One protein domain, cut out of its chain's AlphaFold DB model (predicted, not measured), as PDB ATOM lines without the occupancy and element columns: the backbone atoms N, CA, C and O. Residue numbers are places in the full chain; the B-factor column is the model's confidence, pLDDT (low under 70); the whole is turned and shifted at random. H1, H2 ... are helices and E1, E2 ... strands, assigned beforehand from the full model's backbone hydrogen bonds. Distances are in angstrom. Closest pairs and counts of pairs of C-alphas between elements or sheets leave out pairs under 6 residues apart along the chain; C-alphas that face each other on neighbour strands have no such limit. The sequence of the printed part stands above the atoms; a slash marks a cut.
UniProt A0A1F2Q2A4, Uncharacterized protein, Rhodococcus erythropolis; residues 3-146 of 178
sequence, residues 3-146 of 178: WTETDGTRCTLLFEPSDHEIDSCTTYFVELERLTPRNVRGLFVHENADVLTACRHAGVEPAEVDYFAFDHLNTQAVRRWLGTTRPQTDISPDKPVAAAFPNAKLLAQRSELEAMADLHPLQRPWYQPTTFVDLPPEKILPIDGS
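What this domain is: This is residues 3 to 146 of the 178 residues of an uncharacterized protein of Rhodococcus erythropolis (UniProt A0A1F2Q2A4). A small, strongly twisted sheet of four short strands, E1, E2, E4 and E5, lies toward one end of the domain, with H5 and H6 only grazing it and the other helices, H1, H2, H3, H4 and H7, not on it. Beyond E1 the chain winds through H1, H2 and H3 to the far end of the longest axis, where residues 34 to 40 stick out, while E3 lies off to another side, in the stretch between H5 and E4. The printed part has 144 residues, with seven named helices and five named strands in the order E1 H1 H2 H3 H4 E2 H5 E3 E4 H6 H7 E5; the sheet runs E1 E2 E4 E5 and is parallel. The class is mixed, helices and strands, with 61 residues, under half, in named elements. The whole is compact, with a radius of gyration of the C-alphas of 16.4 A and spans of 55 by 37 by 35 A.

How they stand to each other: Residues 3 to 4 pair antiparallel with residues 10 to 11 of E1, residues 10 to 15, an edge strand. E1 is the parallel neighbour of E2, residues 67 to 69, at 28 degrees, with N 14 and O 67 2.9 A apart, within hydrogen-bond range. Between these strands come H1, residues 20 to 23, H2, residues 27 to 35, H3, residues 38 to 41, and H4, residues 51 to 57; this is a strand-helix-strand unit, two parallel neighbour strands with helices between them in the chain. These four helices are not on the sheet, and H1 and H2 are only just apart, their closest C-alphas 8.4 A from each other. H5, residues 79 to 82, only grazes the sheet with residues 81 to 82; its closest C-alphas to E4, residues 105 to 109, are those of Leu 82 and Lys 105, 7.2 A apart. E3, residues 92 to 96, pairs with no named strand and is apart from H5 and E4. E2 and E4 are parallel at 31 degrees, with N 68 and O 105 2.8 A apart. E4 and the edge strand E5, residues 140 to 143, are parallel at 36 degrees, with N 141 and O 106 2.8 A apart. E4, H6, residues 110 to 115, H7, residues 129 to 132, and E5 form a second such unit, with a right-handed crossover. H6 only grazes the sheet with residues 110 to 115; its closest C-alphas to E5 are those of Arg 110 and Pro 142, 4.9 A apart. H7 is not on the sheet and is close to H5 but not clearly touching it, with the C-alphas of Arg 79 and Thr 131 6.8 A apart. No helix touches another. In H2, H4 and H6 every O i to N i+4 pair is within hydrogen-bond range; H1, H3, H5 and H7 are too short for one, and their single O i to N i+3 pair is within range in H7 alone.

Where its parts are: E1 begins at C-alpha 10, (3.743, 17.649, -25.207), and is 16.5 A long. H1 is 5.0 A, H2 12.4 A, H3 5.4 A and H4 9.9 A long; H2 begins at C-alpha 27, (-6.315, 54.492, -18.721). E2 measures 6.7 A, H5 5.5 A, E3 6.5 A and E4 13.0 A. H6 is 8.5 A, H7 5.7 A and E5 9.6 A long, and E5 ends at C-alpha 143, (-8.582, 31.765, -33.798).

The domain as a whole: The two C-alphas farthest apart, those of Asp 7 and Pro 37, are 55.3 A from each other. The printed part has no cut. The link from H6 to H7, residues 116 to 128, is long. The mean pLDDT of the printed part is 83.9, and residues 20 to 49 are under 70.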
ATOM      1  N   TRP A   3      -1.040  19.024 -22.083       94.38
ATOM      2  CA  TRP A   3      -1.626  17.865 -22.763       94.38
ATOM      3  C   TRP A   3      -0.605  17.198 -23.687       94.38
ATOM      4  O   TRP A   3       0.535  17.650 -23.804       94.38
ATOM      5  N   THR A   4      -0.987  16.068 -24.274       94.88
ATOM      6  CA  THR A   4      -0.178  15.339 -25.257       94.88
ATOM      7  C   THR A   4      -0.994  15.191 -26.528       94.88
ATOM      8  O   THR A   4      -2.133  14.727 -26.474       94.88
ATOM      9  N   GLU A   5      -0.427  15.628 -27.643       92.25
ATOM     10  CA  GLU A   5      -1.010  15.480 -28.970       92.25
ATOM     11  C   GLU A   5      -1.042  14.015 -29.407       92.25
ATOM     12  O   GLU A   5      -0.399  13.139 -28.823       92.25
ATOM     13  N   THR A   6      -1.784  13.738 -30.477       88.56
ATOM     14  CA  THR A   6      -1.876  12.389 -31.052       88.56
ATOM     15  C   THR A   6      -0.538  11.859 -31.568       88.56
ATOM     16  O   THR A   6      -0.353  10.645 -31.620       88.56
ATOM     17  N   ASP A   7       0.401  12.742 -31.911       91.94
ATOM     18  CA  ASP A   7       1.761  12.399 -32.338       91.94
ATOM     19  C   ASP A   7       2.764  12.256 -31.173       91.94
ATOM     20  O   ASP A   7       3.937  11.958 -31.398       91.94
ATOM     21  N   GLY A   8       2.312  12.428 -29.925       92.62
ATOM     22  CA  GLY A   8       3.147  12.348 -28.726       92.62
ATOM     23  C   GLY A   8       3.805  13.668 -28.312       92.62
ATOM     24  O   GLY A   8       4.481  13.702 -27.280       92.62
ATOM     25  N   THR A   9       3.598  14.759 -29.056       93.94
ATOM     26  CA  THR A   9       4.106  16.088 -28.691       93.94
ATOM     27  C   THR A   9       3.447  16.571 -27.404       93.94
ATOM     28  O   THR A   9       2.228  16.511 -27.248       93.94
ATOM     29  N   ARG A  10       4.250  17.049 -26.448       95.44
ATOM     30  CA  ARG A  10       3.743  17.649 -25.207       95.44
ATOM     31  C   ARG A  10       3.522  19.135 -25.433       95.44
ATOM     32  O   ARG A  10       4.455  19.815 -25.840       95.44
ATOM     33  N   CYS A  11       2.331  19.611 -25.098       96.19
ATOM     34  CA  CYS A  11       1.954  21.009 -25.240       96.19
ATOM     35  C   CYS A  11       1.637  21.622 -23.873       96.19
ATOM     36  O   CYS A  11       0.998  20.982 -23.029       96.19
ATOM     37  N   THR A  12       2.032  22.876 -23.669       97.25
ATOM     38  CA  THR A  12       1.748  23.663 -22.467       97.25
ATOM     39  C   THR A  12       1.082  24.986 -22.833       97.25
ATOM     40  O   THR A  12       1.602  25.773 -23.621       97.25
ATOM     41  N   LEU A  13      -0.054  25.268 -22.196       95.94
ATOM     42  CA  LEU A  13      -0.778  26.535 -22.306       95.94
ATOM     43  C   LEU A  13      -0.876  27.213 -20.940       95.94
ATOM     44  O   LEU A  13      -1.329  26.584 -19.975       95.94
ATOM     45  N   LEU A  14      -0.512  28.493 -20.860       95.31
ATOM     46  CA  LEU A  14      -0.892  29.346 -19.733       95.31
ATOM     47  C   LEU A  14      -2.193  30.079 -20.073       95.31
ATOM     48  O   LEU A  14      -2.320  30.672 -21.143       95.31
ATOM     49  N   PHE A  15      -3.156  30.008 -19.161       92.12
ATOM     50  CA  PHE A  15      -4.443  30.687 -19.275       92.12
ATOM     51  C   PHE A  15      -4.459  31.839 -18.270       92.12
ATOM     52  O   PHE A  15      -4.121  31.598 -17.112       92.12
ATOM     53  N   GLU A  16      -4.800  33.050 -18.713       90.44
ATOM     54  CA  GLU A  16      -4.692  34.292 -17.924       90.44
ATOM     55  C   GLU A  16      -3.289  34.583 -17.342       90.44
ATOM     56  O   GLU A  16      -3.162  34.853 -16.144       90.44
ATOM     57  N   PRO A  17      -2.190  34.539 -18.128       91.31
ATOM     58  CA  PRO A  17      -0.882  34.979 -17.644       91.31
ATOM     59  C   PRO A  17      -0.787  36.520 -17.633       91.31
ATOM     60  O   PRO A  17       0.057  37.093 -18.318       91.31
ATOM     61  N   SER A  18      -1.672  37.204 -16.909       83.81
ATOM     62  CA  SER A  18      -1.703  38.671 -16.832       83.81
ATOM     63  C   SER A  18      -0.434  39.240 -16.189       83.81
ATOM     64  O   SER A  18       0.081  38.703 -15.205       83.81
ATOM     65  N   ASP A  19       0.075  40.340 -16.742       77.88
ATOM     66  CA  ASP A  19       1.210  41.078 -16.184       77.88
ATOM     67  C   ASP A  19       0.666  42.210 -15.315       77.88
ATOM     68  O   ASP A  19       0.552  43.353 -15.752       77.88
ATOM     69  N   HIS A  20       0.324  41.896 -14.066       68.88
ATOM     70  CA  HIS A  20      -0.308  42.857 -13.159       68.88
ATOM     71  C   HIS A  20       0.483  44.168 -12.981       68.88
ATOM     72  O   HIS A  20      -0.122  45.200 -12.682       68.88
ATOM     73  N   GLU A  21       1.805  44.161 -13.189       63.28
ATOM     74  CA  GLU A  21       2.622  45.374 -13.122       63.28
ATOM     75  C   GLU A  21       2.342  46.307 -14.308       63.28
ATOM     76  O   GLU A  21       2.156  47.508 -14.111       63.28
ATOM     77  N   ILE A  22       2.262  45.778 -15.532       59.72
ATOM     78  CA  ILE A  22       2.038  46.576 -16.751       59.72
ATOM     79  C   ILE A  22       0.547  46.772 -17.050       59.72
ATOM     80  O   ILE A  22       0.150  47.824 -17.556       59.72
ATOM     81  N   ASP A  23      -0.307  45.817 -16.698       54.38
ATOM     82  CA  ASP A  23      -1.755  45.891 -16.915       54.38
ATOM     83  C   ASP A  23      -2.380  47.048 -16.107       54.38
ATOM     84  O   ASP A  23      -3.357  47.674 -16.537       54.38
ATOM     85  N   SER A  24      -1.737  47.427 -14.991       55.47
ATOM     86  CA  SER A  24      -2.057  48.611 -14.180       55.47
ATOM     87  C   SER A  24      -1.856  49.956 -14.904       55.47
ATOM     88  O   SER A  24      -2.296  50.992 -14.412       55.47
ATOM     89  N   CYS A  25      -1.245  49.964 -16.095       52.88
ATOM     90  CA  CYS A  25      -1.034  51.170 -16.902       52.88
ATOM     91  C   CYS A  25      -2.191  51.484 -17.870       52.88
ATOM     92  O   CYS A  25      -2.102  52.446 -18.637       52.88
ATOM     93  N   THR A  26      -3.292  50.719 -17.857       53.19
ATOM     94  CA  THR A  26      -4.494  51.116 -18.613       53.19
ATOM     95  C   THR A  26      -5.048  52.453 -18.134       53.19
ATOM     96  O   THR A  26      -4.990  52.784 -16.951       53.19
ATOM     97  N   THR A  27      -5.676  53.204 -19.045       56.00
ATOM     98  CA  THR A  27      -6.315  54.492 -18.721       56.00
ATOM     99  C   THR A  27      -7.303  54.362 -17.557       56.00
ATOM    100  O   THR A  27      -7.381  55.260 -16.725       56.00
ATOM    101  N   TYR A  28      -8.019  53.234 -17.456       53.25
ATOM    102  CA  TYR A  28      -8.869  52.932 -16.305       53.25
ATOM    103  C   TYR A  28      -8.103  52.962 -14.974       53.25
ATOM    104  O   TYR A  28      -8.512  53.667 -14.053       53.25
ATOM    105  N   PHE A  29      -6.983  52.239 -14.871       55.44
ATOM    106  CA  PHE A  29      -6.185  52.210 -13.647       55.44
ATOM    107  C   PHE A  29      -5.449  53.530 -13.404       55.44
ATOM    108  O   PHE A  29      -5.376  53.960 -12.259       55.44
ATOM    109  N   VAL A  30      -5.007  54.237 -14.451       58.59
ATOM    110  CA  VAL A  30      -4.424  55.586 -14.327       58.59
ATOM    111  C   VAL A  30      -5.436  56.583 -13.748       58.59
ATOM    112  O   VAL A  30      -5.096  57.363 -12.858       58.59
ATOM    113  N   GLU A  31      -6.689  56.565 -14.209       59.22
ATOM    114  CA  GLU A  31      -7.748  57.416 -13.647       59.22
ATOM    115  C   GLU A  31      -8.162  56.964 -12.239       59.22
ATOM    116  O   GLU A  31      -8.380  57.796 -11.356       59.22
ATOM    117  N   LEU A  32      -8.190  55.656 -11.971       58.25
ATOM    118  CA  LEU A  32      -8.432  55.135 -10.626       58.25
ATOM    119  C   LEU A  32      -7.321  55.549  -9.645       58.25
ATOM    120  O   LEU A  32      -7.620  55.940  -8.519       58.25
ATOM    121  N   GLU A  33      -6.053  55.534 -10.062       58.25
ATOM    122  CA  GLU A  33      -4.917  56.010  -9.265       58.25
ATOM    123  C   GLU A  33      -4.993  57.515  -8.983       58.25
ATOM    124  O   GLU A  33      -4.642  57.949  -7.886       58.25
ATOM    125  N   ARG A  34      -5.495  58.321  -9.928       59.16
ATOM    126  CA  ARG A  34      -5.736  59.759  -9.701       59.16
ATOM    127  C   ARG A  34      -6.800  60.010  -8.638       59.16
ATOM    128  O   ARG A  34      -6.712  60.998  -7.910       59.16
ATOM    129  N   LEU A  35      -7.790  59.127  -8.548       59.34
ATOM    130  CA  LEU A  35      -8.912  59.238  -7.618       59.34
ATOM    131  C   LEU A  35      -8.664  58.532  -6.272       59.34
ATOM    132  O   LEU A  35      -9.413  58.772  -5.324       59.34
ATOM    133  N   THR A  36      -7.619  57.701  -6.157       52.28
ATOM    134  CA  THR A  36      -7.359  56.867  -4.969       52.28
ATOM    135  C   THR A  36      -6.101  57.323  -4.212       52.28
ATOM    136  O   THR A  36      -4.982  57.146  -4.698       52.28
ATOM    137  N   PRO A  37      -6.230  57.874  -2.989       58.19
ATOM    138  CA  PRO A  37      -5.089  58.297  -2.175       58.19
ATOM    139  C   PRO A  37      -4.091  57.153  -1.889       58.19
ATOM    140  O   PRO A  37      -4.481  56.022  -1.591       58.19
ATOM    141  N   ARG A  38      -2.776  57.431  -1.928       57.78
ATOM    142  CA  ARG A  38      -1.710  56.409  -1.761       57.78
ATOM    143  C   ARG A  38      -1.829  55.570  -0.483       57.78
ATOM    144  O   ARG A  38      -1.427  54.413  -0.478       57.78
ATOM    145  N   ASN A  39      -2.380  56.137   0.586       60.78
ATOM    146  CA  ASN A  39      -2.561  55.485   1.884       60.78
ATOM    147  C   ASN A  39      -3.703  54.452   1.921       60.78
ATOM    148  O   ASN A  39      -3.788  53.715   2.897       60.78
ATOM    149  N   VAL A  40      -4.555  54.371   0.890       58.53
ATOM    150  CA  VAL A  40      -5.628  53.359   0.793       58.53
ATOM    151  C   VAL A  40      -5.272  52.204  -0.155       58.53
ATOM    152  O   VAL A  40      -5.912  51.159  -0.117       58.53
ATOM    153  N   ARG A  41      -4.217  52.353  -0.969       52.00
ATOM    154  CA  ARG A  41      -3.803  51.395  -2.014       52.00
ATOM    155  C   ARG A  41      -3.442  50.012  -1.461       52.00
ATOM    156  O   ARG A  41      -3.910  49.003  -1.976       52.00
ATOM    157  N   GLY A  42      -2.669  49.969  -0.374       50.84
ATOM    158  CA  GLY A  42      -2.231  48.716   0.258       50.84
ATOM    159  C   GLY A  42      -3.344  47.923   0.954       50.84
ATOM    160  O   GLY A  42      -3.104  46.801   1.382       50.84
ATOM    161  N   LEU A  43      -4.552  48.488   1.076       52.31
ATOM    162  CA  LEU A  43      -5.703  47.804   1.670       52.31
ATOM    163  C   LEU A  43      -6.507  46.985   0.644       52.31
ATOM    164  O   LEU A  43      -7.279  46.118   1.039       52.31
ATOM    165  N   PHE A  44      -6.346  47.277  -0.652       41.44
ATOM    166  CA  PHE A  44      -7.148  46.690  -1.732       41.44
ATOM    167  C   PHE A  44      -6.325  45.907  -2.763       41.44
ATOM    168  O   PHE A  44      -6.892  45.082  -3.477       41.44
ATOM    169  N   VAL A  45      -5.010  46.139  -2.854       48.28
ATOM    170  CA  VAL A  45      -4.137  45.470  -3.827       48.28
ATOM    171  C   VAL A  45      -3.347  44.367  -3.132       48.28
ATOM    172  O   VAL A  45      -2.371  44.630  -2.435       48.28
ATOM    173  N   HIS A  46      -3.778  43.121  -3.320       45.72
ATOM    174  CA  HIS A  46      -2.949  41.958  -3.028       45.72
ATOM    175  C   HIS A  46      -2.063  41.678  -4.242       45.72
ATOM    176  O   HIS A  46      -2.556  41.282  -5.296       45.72
ATOM    177  N   GLU A  47      -0.760  41.897  -4.092       52.28
ATOM    178  CA  GLU A  47       0.239  41.495  -5.081       52.28
ATOM    179  C   GLU A  47       0.348  39.963  -5.049       52.28
ATOM    180  O   GLU A  47       1.021  39.376  -4.200       52.28
ATOM    181  N   ASN A  48      -0.406  39.293  -5.924       50.84
ATOM    182  CA  ASN A  48      -0.243  37.861  -6.161       50.84
ATOM    183  C   ASN A  48       1.117  37.605  -6.832       50.84
ATOM    184  O   ASN A  48       1.656  38.480  -7.507       50.84
ATOM    185  N   ALA A  49       1.673  36.404  -6.643       57.97
ATOM    186  CA  ALA A  49       2.954  36.021  -7.237       57.97
ATOM    187  C   ALA A  49       2.966  36.262  -8.759       57.97
ATOM    188  O   ALA A  49       2.007  35.908  -9.446       57.97
ATOM    189  N   ASP A  50       4.064  36.822  -9.275       82.75
ATOM    190  CA  ASP A  50       4.241  37.059 -10.708       82.75
ATOM    191  C   ASP A  50       4.187  35.745 -11.518       82.75
ATOM    192  O   ASP A  50       4.474  34.655 -11.008       82.75
ATOM    193  N   VAL A  51       3.829  35.839 -12.803       89.75
ATOM    194  CA  VAL A  51       3.630  34.680 -13.696       89.75
ATOM    195  C   VAL A  51       4.855  33.757 -13.739       89.75
ATOM    196  O   VAL A  51       4.704  32.533 -13.770       89.75
ATOM    197  N   LEU A  52       6.075  34.302 -13.705       91.19
ATOM    198  CA  LEU A  52       7.302  33.501 -13.738       91.19
ATOM    199  C   LEU A  52       7.521  32.757 -12.415       91.19
ATOM    200  O   LEU A  52       7.949  31.602 -12.426       91.19
ATOM    201  N   THR A  53       7.201  33.375 -11.278       89.94
ATOM    202  CA  THR A  53       7.182  32.719  -9.965       89.94
ATOM    203  C   THR A  53       6.163  31.583  -9.937       89.94
ATOM    204  O   THR A  53       6.499  30.476  -9.510       89.94
ATOM    205  N   ALA A  54       4.954  31.809 -10.457       90.00
ATOM    206  CA  ALA A  54       3.935  30.766 -10.569       90.00
ATOM    207  C   ALA A  54       4.404  29.596 -11.456       90.00
ATOM    208  O   ALA A  54       4.240  28.434 -11.076       90.00
ATOM    209  N   CYS A  55       5.058  29.882 -12.589       93.00
ATOM    210  CA  CYS A  55       5.641  28.856 -13.459       93.00
ATOM    211  C   CYS A  55       6.715  28.033 -12.737       93.00
ATOM    212  O   CYS A  55       6.654  26.803 -12.761       93.00
ATOM    213  N   ARG A  56       7.642  28.685 -12.020       92.50
ATOM    214  CA  ARG A  56       8.676  27.994 -11.228       92.50
ATOM    215  C   ARG A  56       8.070  27.066 -10.179       92.50
ATOM    216  O   ARG A  56       8.493  25.920 -10.070       92.50
ATOM    217  N   HIS A  57       7.056  27.520  -9.441       91.94
ATOM    218  CA  HIS A  57       6.367  26.680  -8.453       91.94
ATOM    219  C   HIS A  57       5.632  25.493  -9.088       91.94
ATOM    220  O   HIS A  57       5.559  24.423  -8.489       91.94
ATOM    221  N   ALA A  58       5.119  25.658 -10.309       90.81
ATOM    222  CA  ALA A  58       4.481  24.593 -11.076       90.81
ATOM    223  C   ALA A  58       5.478  23.674 -11.820       90.81
ATOM    224  O   ALA A  58       5.050  22.745 -12.516       90.81
ATOM    225  N   GLY A  59       6.788  23.936 -11.709       95.50
ATOM    226  CA  GLY A  59       7.831  23.227 -12.454       95.50
ATOM    227  C   GLY A  59       7.642  23.351 -13.967       95.50
ATOM    228  O   GLY A  59       7.695  22.347 -14.674       95.50
ATOM    229  N   VAL A  60       7.284  24.545 -14.443       95.56
ATOM    230  CA  VAL A  60       7.148  24.893 -15.863       95.56
ATOM    231  C   VAL A  60       8.302  25.813 -16.222       95.56
ATOM    232  O   VAL A  60       8.392  26.924 -15.696       95.56
ATOM    233  N   GLU A  61       9.161  25.374 -17.133       96.44
ATOM    234  CA  GLU A  61      10.190  26.250 -17.682       96.44
ATOM    235  C   GLU A  61       9.572  27.177 -18.743       96.44
ATOM    236  O   GLU A  61       8.743  26.729 -19.538       96.44
ATOM    237  N   PRO A  62       9.967  28.461 -18.833       96.88
ATOM    238  CA  PRO A  62       9.374  29.381 -19.808       96.88
ATOM    239  C   PRO A  62       9.510  28.927 -21.271       96.88
ATOM    240  O   PRO A  62       8.657  29.227 -22.105       96.88
ATOM    241  N   ALA A  63      10.566  28.177 -21.593       97.19
ATOM    242  CA  ALA A  63      10.761  27.602 -22.920       97.19
ATOM    243  C   ALA A  63       9.810  26.426 -23.226       97.19
ATOM    244  O   ALA A  63       9.640  26.083 -24.390       97.19
ATOM    245  N   GLU A  64       9.179  25.815 -22.223       96.88
ATOM    246  CA  GLU A  64       8.200  24.733 -22.416       96.88
ATOM    247  C   GLU A  64       6.789  25.247 -22.713       96.88
ATOM    248  O   GLU A  64       5.890  24.442 -22.944       96.88
ATOM    249  N   VAL A  65       6.556  26.561 -22.637       98.06
ATOM    250  CA  VAL A  65       5.237  27.140 -22.894       98.06
ATOM    251  C   VAL A  65       5.055  27.386 -24.383       98.06
ATOM    252  O   VAL A  65       5.771  28.189 -24.981       98.06
ATOM    253  N   ASP A  66       4.046  26.735 -24.951       97.62
ATOM    254  CA  ASP A  66       3.707  26.819 -26.370       97.62
ATOM    255  C   ASP A  66       2.646  27.881 -26.640       97.62
ATOM    256  O   ASP A  66       2.671  28.542 -27.679       97.62
ATOM    257  N   TYR A  67       1.723  28.080 -25.695       97.69
ATOM    258  CA  TYR A  67       0.573  28.946 -25.913       97.69
ATOM    259  C   TYR A  67       0.203  29.805 -24.705       97.69
ATOM    260  O   TYR A  67       0.268  29.376 -23.551       97.69
ATOM    261  N   PHE A  68      -0.290  31.002 -25.000       96.50
ATOM    262  CA  PHE A  68      -1.082  31.816 -24.091       96.50
ATOM    263  C   PHE A  68      -2.504  31.917 -24.602       96.50
ATOM    264  O   PHE A  68      -2.719  32.005 -25.809       96.50
ATOM    265  N   ALA A  69      -3.455  31.960 -23.684       94.06
ATOM    266  CA  ALA A  69      -4.816  32.358 -23.986       94.06
ATOM    267  C   ALA A  69      -5.360  33.218 -22.848       94.06
ATOM    268  O   ALA A  69      -5.003  33.029 -21.683       94.06
ATOM    269  N   PHE A  70      -6.244  34.129 -23.222       90.88
ATOM    270  CA  PHE A  70      -7.033  34.941 -22.311       90.88
ATOM    271  C   PHE A  70      -8.504  34.704 -22.623       90.88
ATOM    272  O   PHE A  70      -8.867  34.339 -23.748       90.88
ATOM    273  N   ASP A  71      -9.352  34.904 -21.631       85.75
ATOM    274  CA  ASP A  71     -10.782  34.941 -21.808       85.75
ATOM    275  C   ASP A  71     -11.201  36.172 -22.608       85.75
ATOM    276  O   ASP A  71     -12.151  36.061 -23.375       85.75
ATOM    277  N   HIS A  72     -10.476  37.286 -22.492       85.19
ATOM    278  CA  HIS A  72     -10.567  38.465 -23.345       85.19
ATOM    279  C   HIS A  72      -9.309  39.343 -23.245       85.19
ATOM    280  O   HIS A  72      -8.553  39.280 -22.277       85.19
ATOM    281  N   LEU A  73      -9.082  40.213 -24.232       86.81
ATOM    282  CA  LEU A  73      -7.856  41.029 -24.302       86.81
ATOM    283  C   LEU A  73      -7.909  42.368 -23.540       86.81
ATOM    284  O   LEU A  73      -7.005  43.195 -23.695       86.81
ATOM    285  N   ASN A  74      -8.932  42.623 -22.715       83.31
ATOM    286  CA  ASN A  74      -8.946  43.858 -21.926       83.31
ATOM    287  C   ASN A  74      -7.788  43.871 -20.944       83.31
ATOM    288  O   ASN A  74      -7.533  42.901 -20.238       83.31
ATOM    289  N   THR A  75      -7.176  45.036 -20.809       79.00
ATOM    290  CA  THR A  75      -6.119  45.362 -19.854       79.00
ATOM    291  C   THR A  75      -4.805  44.617 -20.052       79.00
ATOM    292  O   THR A  75      -3.785  45.148 -19.628       79.00
ATOM    293  N   GLN A  76      -4.818  43.507 -20.796       85.81
ATOM    294  CA  GLN A  76      -3.682  42.624 -21.009       85.81
ATOM    295  C   GLN A  76      -2.556  43.295 -21.803       85.81
ATOM    296  O   GLN A  76      -2.767  43.849 -22.889       85.81
ATOM    297  N   ALA A  77      -1.332  43.154 -21.304       87.25
ATOM    298  CA  ALA A  77      -0.102  43.518 -21.986       87.25
ATOM    299  C   ALA A  77       0.840  42.310 -22.102       87.25
ATOM    300  O   ALA A  77       1.521  41.911 -21.165       87.25
ATOM    301  N   VAL A  78       0.962  41.754 -23.310       92.44
ATOM    302  CA  VAL A  78       1.754  40.529 -23.557       92.44
ATOM    303  C   VAL A  78       3.207  40.789 -23.981       92.44
ATOM    304  O   VAL A  78       3.947  39.850 -24.279       92.44
ATOM    305  N   ARG A  79       3.643  42.056 -24.013       94.56
ATOM    306  CA  ARG A  79       4.963  42.473 -24.532       94.56
ATOM    307  C   ARG A  79       6.137  41.848 -23.773       94.56
ATOM    308  O   ARG A  79       7.109  41.454 -24.406       94.56
ATOM    309  N   ARG A  80       6.059  41.714 -22.442       93.62
ATOM    310  CA  ARG A  80       7.101  41.017 -21.656       93.62
ATOM    311  C   ARG A  80       7.130  39.514 -21.927       93.62
ATOM    312  O   ARG A  80       8.188  38.892 -21.863       93.62
ATOM    313  N   TRP A  81       5.985  38.929 -22.267       95.19
ATOM    314  CA  TRP A  81       5.873  37.494 -22.501       95.19
ATOM    315  C   TRP A  81       6.368  37.088 -23.884       95.19
ATOM    316  O   TRP A  81       7.191  36.182 -23.998       95.19
ATOM    317  N   LEU A  82       5.899  37.786 -24.919       96.69
ATOM    318  CA  LEU A  82       6.159  37.463 -26.325       96.69
ATOM    319  C   LEU A  82       7.349  38.223 -26.917       96.69
ATOM    320  O   LEU A  82       7.814  37.872 -28.002       96.69
ATOM    321  N   GLY A  83       7.844  39.236 -26.207       96.69
ATOM    322  CA  GLY A  83       8.848  40.163 -26.705       96.69
ATOM    323  C   GLY A  83       8.267  41.185 -27.681       96.69
ATOM    324  O   GLY A  83       7.072  41.192 -27.985       96.69
ATOM    325  N   THR A  84       9.133  42.066 -28.175       97.69
ATOM    326  CA  THR A  84       8.777  43.080 -29.173       97.69
ATOM    327  C   THR A  84       9.803  43.146 -30.298       97.69
ATOM    328  O   THR A  84      10.942  42.705 -30.163       97.69
ATOM    329  N   THR A  85       9.397  43.722 -31.424       97.69
ATOM    330  CA  THR A  85      10.247  43.982 -32.597       97.69
ATOM    331  C   THR A  85      10.955  45.337 -32.522       97.69
ATOM    332  O   THR A  85      11.953  45.559 -33.207       97.69
ATOM    333  N   ARG A  86      10.469  46.244 -31.662       96.62
ATOM    334  CA  ARG A  86      11.025  47.583 -31.420       96.62
ATOM    335  C   ARG A  86      11.182  47.878 -29.927       96.62
ATOM    336  O   ARG A  86      10.470  47.269 -29.122       96.62
ATOM    337  N   PRO A  87      12.069  48.816 -29.545       95.62
ATOM    338  CA  PRO A  87      12.116  49.336 -28.181       95.62
ATOM    339  C   PRO A  87      10.753  49.842 -27.711       95.62
ATOM    340  O   PRO A  87       9.939  50.292 -28.513       95.62
ATOM    341  N   GLN A  88      10.505  49.744 -26.411       92.88
ATOM    342  CA  GLN A  88       9.250  50.137 -25.775       92.88
ATOM    343  C   GLN A  88       9.582  51.154 -24.693       92.88
ATOM    344  O   GLN A  88      10.249  50.813 -23.718       92.88
ATOM    345  N   THR A  89       9.156  52.402 -24.861       90.00
ATOM    346  CA  THR A  89       9.571  53.524 -23.999       90.00
ATOM    347  C   THR A  89       9.263  53.313 -22.516       90.00
ATOM    348  O   THR A  89       9.953  53.859 -21.664       90.00
ATOM    349  N   ASP A  90       8.237  52.524 -22.216       86.06
ATOM    350  CA  ASP A  90       7.745  52.201 -20.879       86.06
ATOM    351  C   ASP A  90       8.348  50.918 -20.272       86.06
ATOM    352  O   ASP A  90       8.216  50.703 -19.071       86.06
ATOM    353  N   ILE A  91       9.025  50.073 -21.064       88.25
ATOM    354  CA  ILE A  91       9.600  48.792 -20.598       88.25
ATOM    355  C   ILE A  91      11.114  48.731 -20.832       88.25
ATOM    356  O   ILE A  91      11.884  48.411 -19.932       88.25
ATOM    357  N   SER A  92      11.541  48.986 -22.067       91.44
ATOM    358  CA  SER A  92      12.924  48.878 -22.530       91.44
ATOM    359  C   SER A  92      13.157  49.937 -23.616       91.44
ATOM    360  O   SER A  92      12.890  49.673 -24.793       91.44
ATOM    361  N   PRO A  93      13.600  51.153 -23.245       92.25
ATOM    362  CA  PRO A  93      13.603  52.311 -24.143       92.25
ATOM    363  C   PRO A  93      14.652  52.224 -25.259       92.25
ATOM    364  O   PRO A  93      14.431  52.763 -26.339       92.25
ATOM    365  N   ASP A  94      15.757  51.512 -25.029       96.44
ATOM    366  CA  ASP A  94      16.903  51.497 -25.952       96.44
ATOM    367  C   ASP A  94      16.961  50.255 -26.852       96.44
ATOM    368  O   ASP A  94      17.700  50.220 -27.836       96.44
ATOM    369  N   LYS A  95      16.211  49.199 -26.519       96.69
ATOM    370  CA  LYS A  95      16.249  47.913 -27.232       96.69
ATOM    371  C   LYS A  95      14.900  47.197 -27.179       96.69
ATOM    372  O   LYS A  95      14.164  47.405 -26.212       96.69
ATOM    373  N   PRO A  96      14.580  46.330 -28.155       97.00
ATOM    374  CA  PRO A  96      13.374  45.516 -28.090       97.00
ATOM    375  C   PRO A  96      13.317  44.653 -26.826       97.00
ATOM    376  O   PRO A  96      14.349  44.249 -26.278       97.00
ATOM    377  N   VAL A  97      12.102  44.381 -26.360       96.19
ATOM    378  CA  VAL A  97      11.854  43.532 -25.196       96.19
ATOM    379  C   VAL A  97      12.124  42.085 -25.601       96.19
ATOM    380  O   VAL A  97      11.564  41.595 -26.579       96.19
ATOM    381  N   ALA A  98      12.989  41.397 -24.857       96.56
ATOM    382  CA  ALA A  98      13.209  39.969 -25.054       96.56
ATOM    383  C   ALA A  98      12.006  39.177 -24.524       96.56
ATOM    384  O   ALA A  98      11.497  39.475 -23.445       96.56
ATOM    385  N   ALA A  99      11.574  38.162 -25.271       96.81
ATOM    386  CA  ALA A  99      10.477  37.295 -24.859       96.81
ATOM    387  C   ALA A  99      10.873  36.473 -23.626       96.81
ATOM    388  O   ALA A  99      11.826  35.694 -23.689       96.81
ATOM    389  N   ALA A 100      10.123  36.599 -22.528       96.56
ATOM    390  CA  ALA A 100      10.296  35.715 -21.377       96.56
ATOM    391  C   ALA A 100       9.930  34.258 -21.718       96.56
ATOM    392  O   ALA A 100      10.530  33.336 -21.173       96.56
ATOM    393  N   PHE A 101       8.991  34.058 -22.650       97.88
ATOM    394  CA  PHE A 101       8.543  32.748 -23.122       97.88
ATOM    395  C   PHE A 101       8.869  32.597 -24.619       97.88
ATOM    396  O   PHE A 101       8.059  32.933 -25.493       97.88
ATOM    397  N   PRO A 102      10.082  32.124 -24.958       97.25
ATOM    398  CA  PRO A 102      10.624  32.213 -26.313       97.25
ATOM    399  C   PRO A 102       9.887  31.350 -27.342       97.25
ATOM    400  O   PRO A 102       9.962  31.660 -28.528       97.25
ATOM    401  N   ASN A 103       9.124  30.339 -26.920       97.69
ATOM    402  CA  ASN A 103       8.365  29.458 -27.816       97.69
ATOM    403  C   ASN A 103       6.868  29.791 -27.871       97.69
ATOM    404  O   ASN A 103       6.213  29.475 -28.863       97.69
ATOM    405  N   ALA A 104       6.356  30.524 -26.879       98.06
ATOM    406  CA  ALA A 104       4.928  30.766 -26.735       98.06
ATOM    407  C   ALA A 104       4.340  31.583 -27.893       98.06
ATOM    408  O   ALA A 104       4.993  32.491 -28.417       98.06
ATOM    409  N   LYS A 105       3.089  31.284 -28.246       98.06
ATOM    410  CA  LYS A 105       2.231  32.070 -29.141       98.06
ATOM    411  C   LYS A 105       0.936  32.460 -28.434       98.06
ATOM    412  O   LYS A 105       0.389  31.683 -27.659       98.06
ATOM    413  N   LEU A 106       0.412  33.641 -28.725       97.12
ATOM    414  CA  LEU A 106      -0.886  34.088 -28.239       97.12
ATOM    415  C   LEU A 106      -2.009  33.538 -29.117       97.12
ATOM    416  O   LEU A 106      -2.126  33.921 -30.280       97.12
ATOM    417  N   LEU A 107      -2.855  32.696 -28.533       96.12
ATOM    418  CA  LEU A 107      -4.164  32.338 -29.063       96.12
ATOM    419  C   LEU A 107      -5.170  33.406 -28.631       96.12
ATOM    420  O   LEU A 107      -5.420  33.582 -27.439       96.12
ATOM    421  N   ALA A 108      -5.750  34.110 -29.595       92.75
ATOM    422  CA  ALA A 108      -6.771  35.123 -29.343       92.75
ATOM    423  C   ALA A 108      -7.823  35.117 -30.448       92.75
ATOM    424  O   ALA A 108      -7.522  34.786 -31.598       92.75
ATOM    425  N   GLN A 109      -9.056  35.493 -30.111       92.38
ATOM    426  CA  GLN A 109     -10.119  35.582 -31.104       92.38
ATOM    427  C   GLN A 109      -9.755  36.652 -32.135       92.38
ATOM    428  O   GLN A 109      -9.428  37.787 -31.781       92.38
ATOM    429  N   ARG A 110      -9.837  36.309 -33.425       92.12
ATOM    430  CA  ARG A 110      -9.559  37.253 -34.515       92.12
ATOM    431  C   ARG A 110     -10.386  38.526 -34.369       92.12
ATOM    432  O   ARG A 110      -9.857  39.619 -34.540       92.12
ATOM    433  N   SER A 111     -11.651  38.387 -33.973       88.62
ATOM    434  CA  SER A 111     -12.549  39.518 -33.748       88.62
ATOM    435  C   SER A 111     -12.070  40.475 -32.658       88.62
ATOM    436  O   SER A 111     -12.323  41.670 -32.773       88.62
ATOM    437  N   GLU A 112     -11.395  39.989 -31.613       87.50
ATOM    438  CA  GLU A 112     -10.830  40.855 -30.570       87.50
ATOM    439  C   GLU A 112      -9.594  41.598 -31.078       87.50
ATOM    440  O   GLU A 112      -9.476  42.803 -30.869       87.50
ATOM    441  N   LEU A 113      -8.710  40.900 -31.799       89.19
ATOM    442  CA  LEU A 113      -7.520  41.500 -32.413       89.19
ATOM    443  C   LEU A 113      -7.900  42.585 -33.430       89.19
ATOM    444  O   LEU A 113      -7.316  43.665 -33.437       89.19
ATOM    445  N   GLU A 114      -8.904  42.327 -34.269       88.75
ATOM    446  CA  GLU A 114      -9.412  43.297 -35.244       88.75
ATOM    447  C   GLU A 114     -10.134  44.469 -34.565       88.75
ATOM    448  O   GLU A 114      -9.963  45.619 -34.976       88.75
ATOM    449  N   ALA A 115     -10.893  44.214 -33.491       84.81
ATOM    450  CA  ALA A 115     -11.600  45.262 -32.755       84.81
ATOM    451  C   ALA A 115     -10.654  46.297 -32.131       84.81
ATOM    452  O   ALA A 115     -11.054  47.447 -31.964       84.81
ATOM    453  N   MET A 116      -9.397  45.937 -31.838       84.44
ATOM    454  CA  MET A 116      -8.397  46.881 -31.323       84.44
ATOM    455  C   MET A 116      -8.139  48.068 -32.262       84.44
ATOM    456  O   MET A 116      -7.763  49.139 -31.783       84.44
ATOM    457  N   ALA A 117      -8.364  47.909 -33.572       81.50
ATOM    458  CA  ALA A 117      -8.204  48.985 -34.549       81.50
ATOM    459  C   ALA A 117      -9.344  50.020 -34.504       81.50
ATOM    460  O   ALA A 117      -9.124  51.178 -34.860       81.50
ATOM    461  N   ASP A 118     -10.541  49.629 -34.054       84.69
ATOM    462  CA  ASP A 118     -11.725  50.496 -34.008       84.69
ATOM    463  C   ASP A 118     -12.589  50.217 -32.770       84.69
ATOM    464  O   ASP A 118     -13.735  49.765 -32.829       84.69
ATOM    465  N   LEU A 119     -12.007  50.471 -31.597       84.12
ATOM    466  CA  LEU A 119     -12.707  50.293 -30.331       84.12
ATOM    467  C   LEU A 119     -13.789  51.356 -30.136       84.12
ATOM    468  O   LEU A 119     -13.528  52.567 -30.220       84.12
ATOM    469  N   HIS A 120     -14.974  50.894 -29.725       82.75
ATOM    470  CA  HIS A 120     -16.052  51.766 -29.272       82.75
ATOM    471  C   HIS A 120     -15.561  52.669 -28.121       82.75
ATOM    472  O   HIS A 120     -14.827  52.190 -27.249       82.75
ATOM    473  N   PRO A 121     -15.980  53.949 -28.032       84.12
ATOM    474  CA  PRO A 121     -15.494  54.880 -27.007       84.12
ATOM    475  C   PRO A 121     -15.567  54.363 -25.563       84.12
ATOM    476  O   PRO A 121     -14.661  54.624 -24.782       84.12
ATOM    477  N   LEU A 122     -16.599  53.583 -25.222       82.25
ATOM    478  CA  LEU A 122     -16.751  52.976 -23.888       82.25
ATOM    479  C   LEU A 122     -15.783  51.811 -23.612       82.25
ATOM    480  O   LEU A 122     -15.556  51.476 -22.454       82.25
ATOM    481  N   GLN A 123     -15.223  51.189 -24.651       80.44
ATOM    482  CA  GLN A 123     -14.248  50.102 -24.526       80.44
ATOM    483  C   GLN A 123     -12.815  50.633 -24.437       80.44
ATOM    484  O   GLN A 123     -12.006  50.053 -23.724       80.44
ATOM    485  N   ARG A 124     -12.507  51.758 -25.100       82.25
ATOM    486  CA  ARG A 124     -11.151  52.340 -25.168       82.25
ATOM    487  C   ARG A 124     -10.402  52.425 -23.828       82.25
ATOM    488  O   ARG A 124      -9.221  52.098 -23.838       82.25
ATOM    489  N   PRO A 125     -11.019  52.803 -22.687       80.19
ATOM    490  CA  PRO A 125     -10.297  52.890 -21.413       80.19
ATOM    491  C   PRO A 125      -9.733  51.554 -20.909       80.19
ATOM    492  O   PRO A 125      -8.802  51.553 -20.105       80.19
ATOM    493  N   TRP A 126     -10.304  50.441 -21.377       75.88
ATOM    494  CA  TRP A 126      -9.994  49.077 -20.953       75.88
ATOM    495  C   TRP A 126      -8.991  48.371 -21.858       75.88
ATOM    496  O   TRP A 126      -8.565  47.271 -21.536       75.88
ATOM    497  N   TYR A 127      -8.610  48.969 -22.985       80.56
ATOM    498  CA  TYR A 127      -7.658  48.383 -23.923       80.56
ATOM    499  C   TYR A 127      -6.383  49.208 -23.983       80.56
ATOM    500  O   TYR A 127      -6.384  50.419 -23.754       80.56
ATOM    501  N   GLN A 128      -5.305  48.549 -24.394       80.88
ATOM    502  CA  GLN A 128      -4.048  49.202 -24.739       80.88
ATOM    503  C   GLN A 128      -3.651  48.825 -26.178       80.88
ATOM    504  O   GLN A 128      -2.690  48.090 -26.362       80.88
ATOM    505  N   PRO A 129      -4.366  49.273 -27.233       83.94
ATOM    506  CA  PRO A 129      -4.127  48.790 -28.604       83.94
ATOM    507  C   PRO A 129      -2.681  48.967 -29.080       83.94
ATOM    508  O   PRO A 129      -2.148  48.147 -29.824       83.94
ATOM    509  N   THR A 130      -2.017  50.023 -28.610       83.00
ATOM    510  CA  THR A 130      -0.617  50.322 -28.928       83.00
ATOM    511  C   THR A 130       0.352  49.243 -28.447       83.00
ATOM    512  O   THR A 130       1.408  49.080 -29.051       83.00
ATOM    513  N   THR A 131       0.008  48.464 -27.416       84.50
ATOM    514  CA  THR A 131       0.881  47.407 -26.878       84.50
ATOM    515  C   THR A 131       0.935  46.169 -27.772       84.50
ATOM    516  O   THR A 131       1.832  45.343 -27.605       84.50
ATOM    517  N   PHE A 132       0.029  46.063 -28.751       88.69
ATOM    518  CA  PHE A 132      -0.020  44.967 -29.718       88.69
ATOM    519  C   PHE A 132       0.689  45.289 -31.044       88.69
ATOM    520  O   PHE A 132       0.933  44.383 -31.835       88.69
ATOM    521  N   VAL A 133       1.065  46.554 -31.283       90.00
ATOM    522  CA  VAL A 133       1.613  47.023 -32.573       90.00
ATOM    523  C   VAL A 133       2.986  46.428 -32.887       90.00
ATOM    524  O   VAL A 133       3.234  46.019 -34.018       90.00
ATOM    525  N   ASP A 134       3.881  46.383 -31.900       94.69
ATOM    526  CA  ASP A 134       5.264  45.933 -32.094       94.69
ATOM    527  C   ASP A 134       5.481  44.465 -31.691       94.69
ATOM    528  O   ASP A 134       6.629  44.036 -31.541       94.69
ATOM    529  N   LEU A 135       4.414  43.680 -31.513       95.25
ATOM    530  CA  LEU A 135       4.537  42.242 -31.267       95.25
ATOM    531  C   LEU A 135       5.033  41.525 -32.536       95.25
ATOM    532  O   LEU A 135       4.618  41.888 -33.640       95.25
ATOM    533  N   PRO A 136       5.901  40.503 -32.421       96.50
ATOM    534  CA  PRO A 136       6.302  39.712 -33.579       96.50
ATOM    535  C   PRO A 136       5.073  39.010 -34.193       96.50
ATOM    536  O   PRO A 136       4.376  38.292 -33.471       96.50
ATOM    537  N   PRO A 137       4.758  39.190 -35.490       94.88
ATOM    538  CA  PRO A 137       3.536  38.637 -36.084       94.88
ATOM    539  C   PRO A 137       3.412  37.115 -35.946       94.88
ATOM    540  O   PRO A 137       2.320  36.595 -35.742       94.88
ATOM    541  N   GLU A 138       4.530  36.391 -35.987       96.38
ATOM    542  CA  GLU A 138       4.603  34.938 -35.816       96.38
ATOM    543  C   GLU A 138       4.233  34.451 -34.403       96.38
ATOM    544  O   GLU A 138       3.995  33.255 -34.197       96.38
ATOM    545  N   LYS A 139       4.184  35.372 -33.431       97.12
ATOM    546  CA  LYS A 139       3.763  35.126 -32.049       97.12
ATOM    547  C   LYS A 139       2.260  35.259 -31.853       97.12
ATOM    548  O   LYS A 139       1.778  34.887 -30.789       97.12
ATOM    549  N   ILE A 140       1.519  35.756 -32.841       95.94
ATOM    550  CA  ILE A 140       0.066  35.902 -32.773       95.94
ATOM    551  C   ILE A 140      -0.574  34.809 -33.622       95.94
ATOM    552  O   ILE A 140      -0.295  34.683 -34.812       95.94
ATOM    553  N   LEU A 141      -1.446  34.017 -33.007       96.31
ATOM    554  CA  LEU A 141      -2.175  32.936 -33.654       96.31
ATOM    555  C   LEU A 141      -3.684  33.191 -33.508       96.31
ATOM    556  O   LEU A 141      -4.294  32.741 -32.536       96.31
ATOM    557  N   PRO A 142      -4.293  33.946 -34.444       94.94
ATOM    558  CA  PRO A 142      -5.718  34.241 -34.397       94.94
ATOM    559  C   PRO A 142      -6.549  32.965 -34.545       94.94
ATOM    560  O   PRO A 142      -6.277  32.147 -35.426       94.94
ATOM    561  N   ILE A 143      -7.584  32.836 -33.722       94.62
ATOM    562  CA  ILE A 143      -8.582  31.765 -33.798       94.62
ATOM    563  C   ILE A 143      -9.964  32.338 -34.107       94.62
ATOM    564  O   ILE A 143     -10.259  33.489 -33.789       94.62
ATOM    565  N   ASP A 144     -10.807  31.518 -34.726       92.50
ATOM    566  CA  ASP A 144     -12.157  31.888 -35.135       92.50
ATOM    567  C   ASP A 144     -13.164  30.973 -34.416       92.50
ATOM    568  O   ASP A 144     -13.379  29.823 -34.801       92.50
ATOM    569  N   GLY A 145     -13.771  31.476 -33.337       90.88
ATOM    570  CA  GLY A 145     -14.746  30.732 -32.543       90.88
ATOM    571  C   GLY A 145     -14.115  29.684 -31.619       90.88
ATOM    572  O   GLY A 145     -13.026  29.880 -31.076       90.88
ATOM    573  N   SER A 146     -14.843  28.592 -31.372       92.88
ATOM    574  CA  SER A 146     -14.379  27.502 -30.505       92.88
ATOM    575  C   SER A 146     -13.386  26.599 -31.237       92.88
ATOM    576  O   SER A 146     -13.661  26.160 -32.352       92.88
TER     577      SER A 146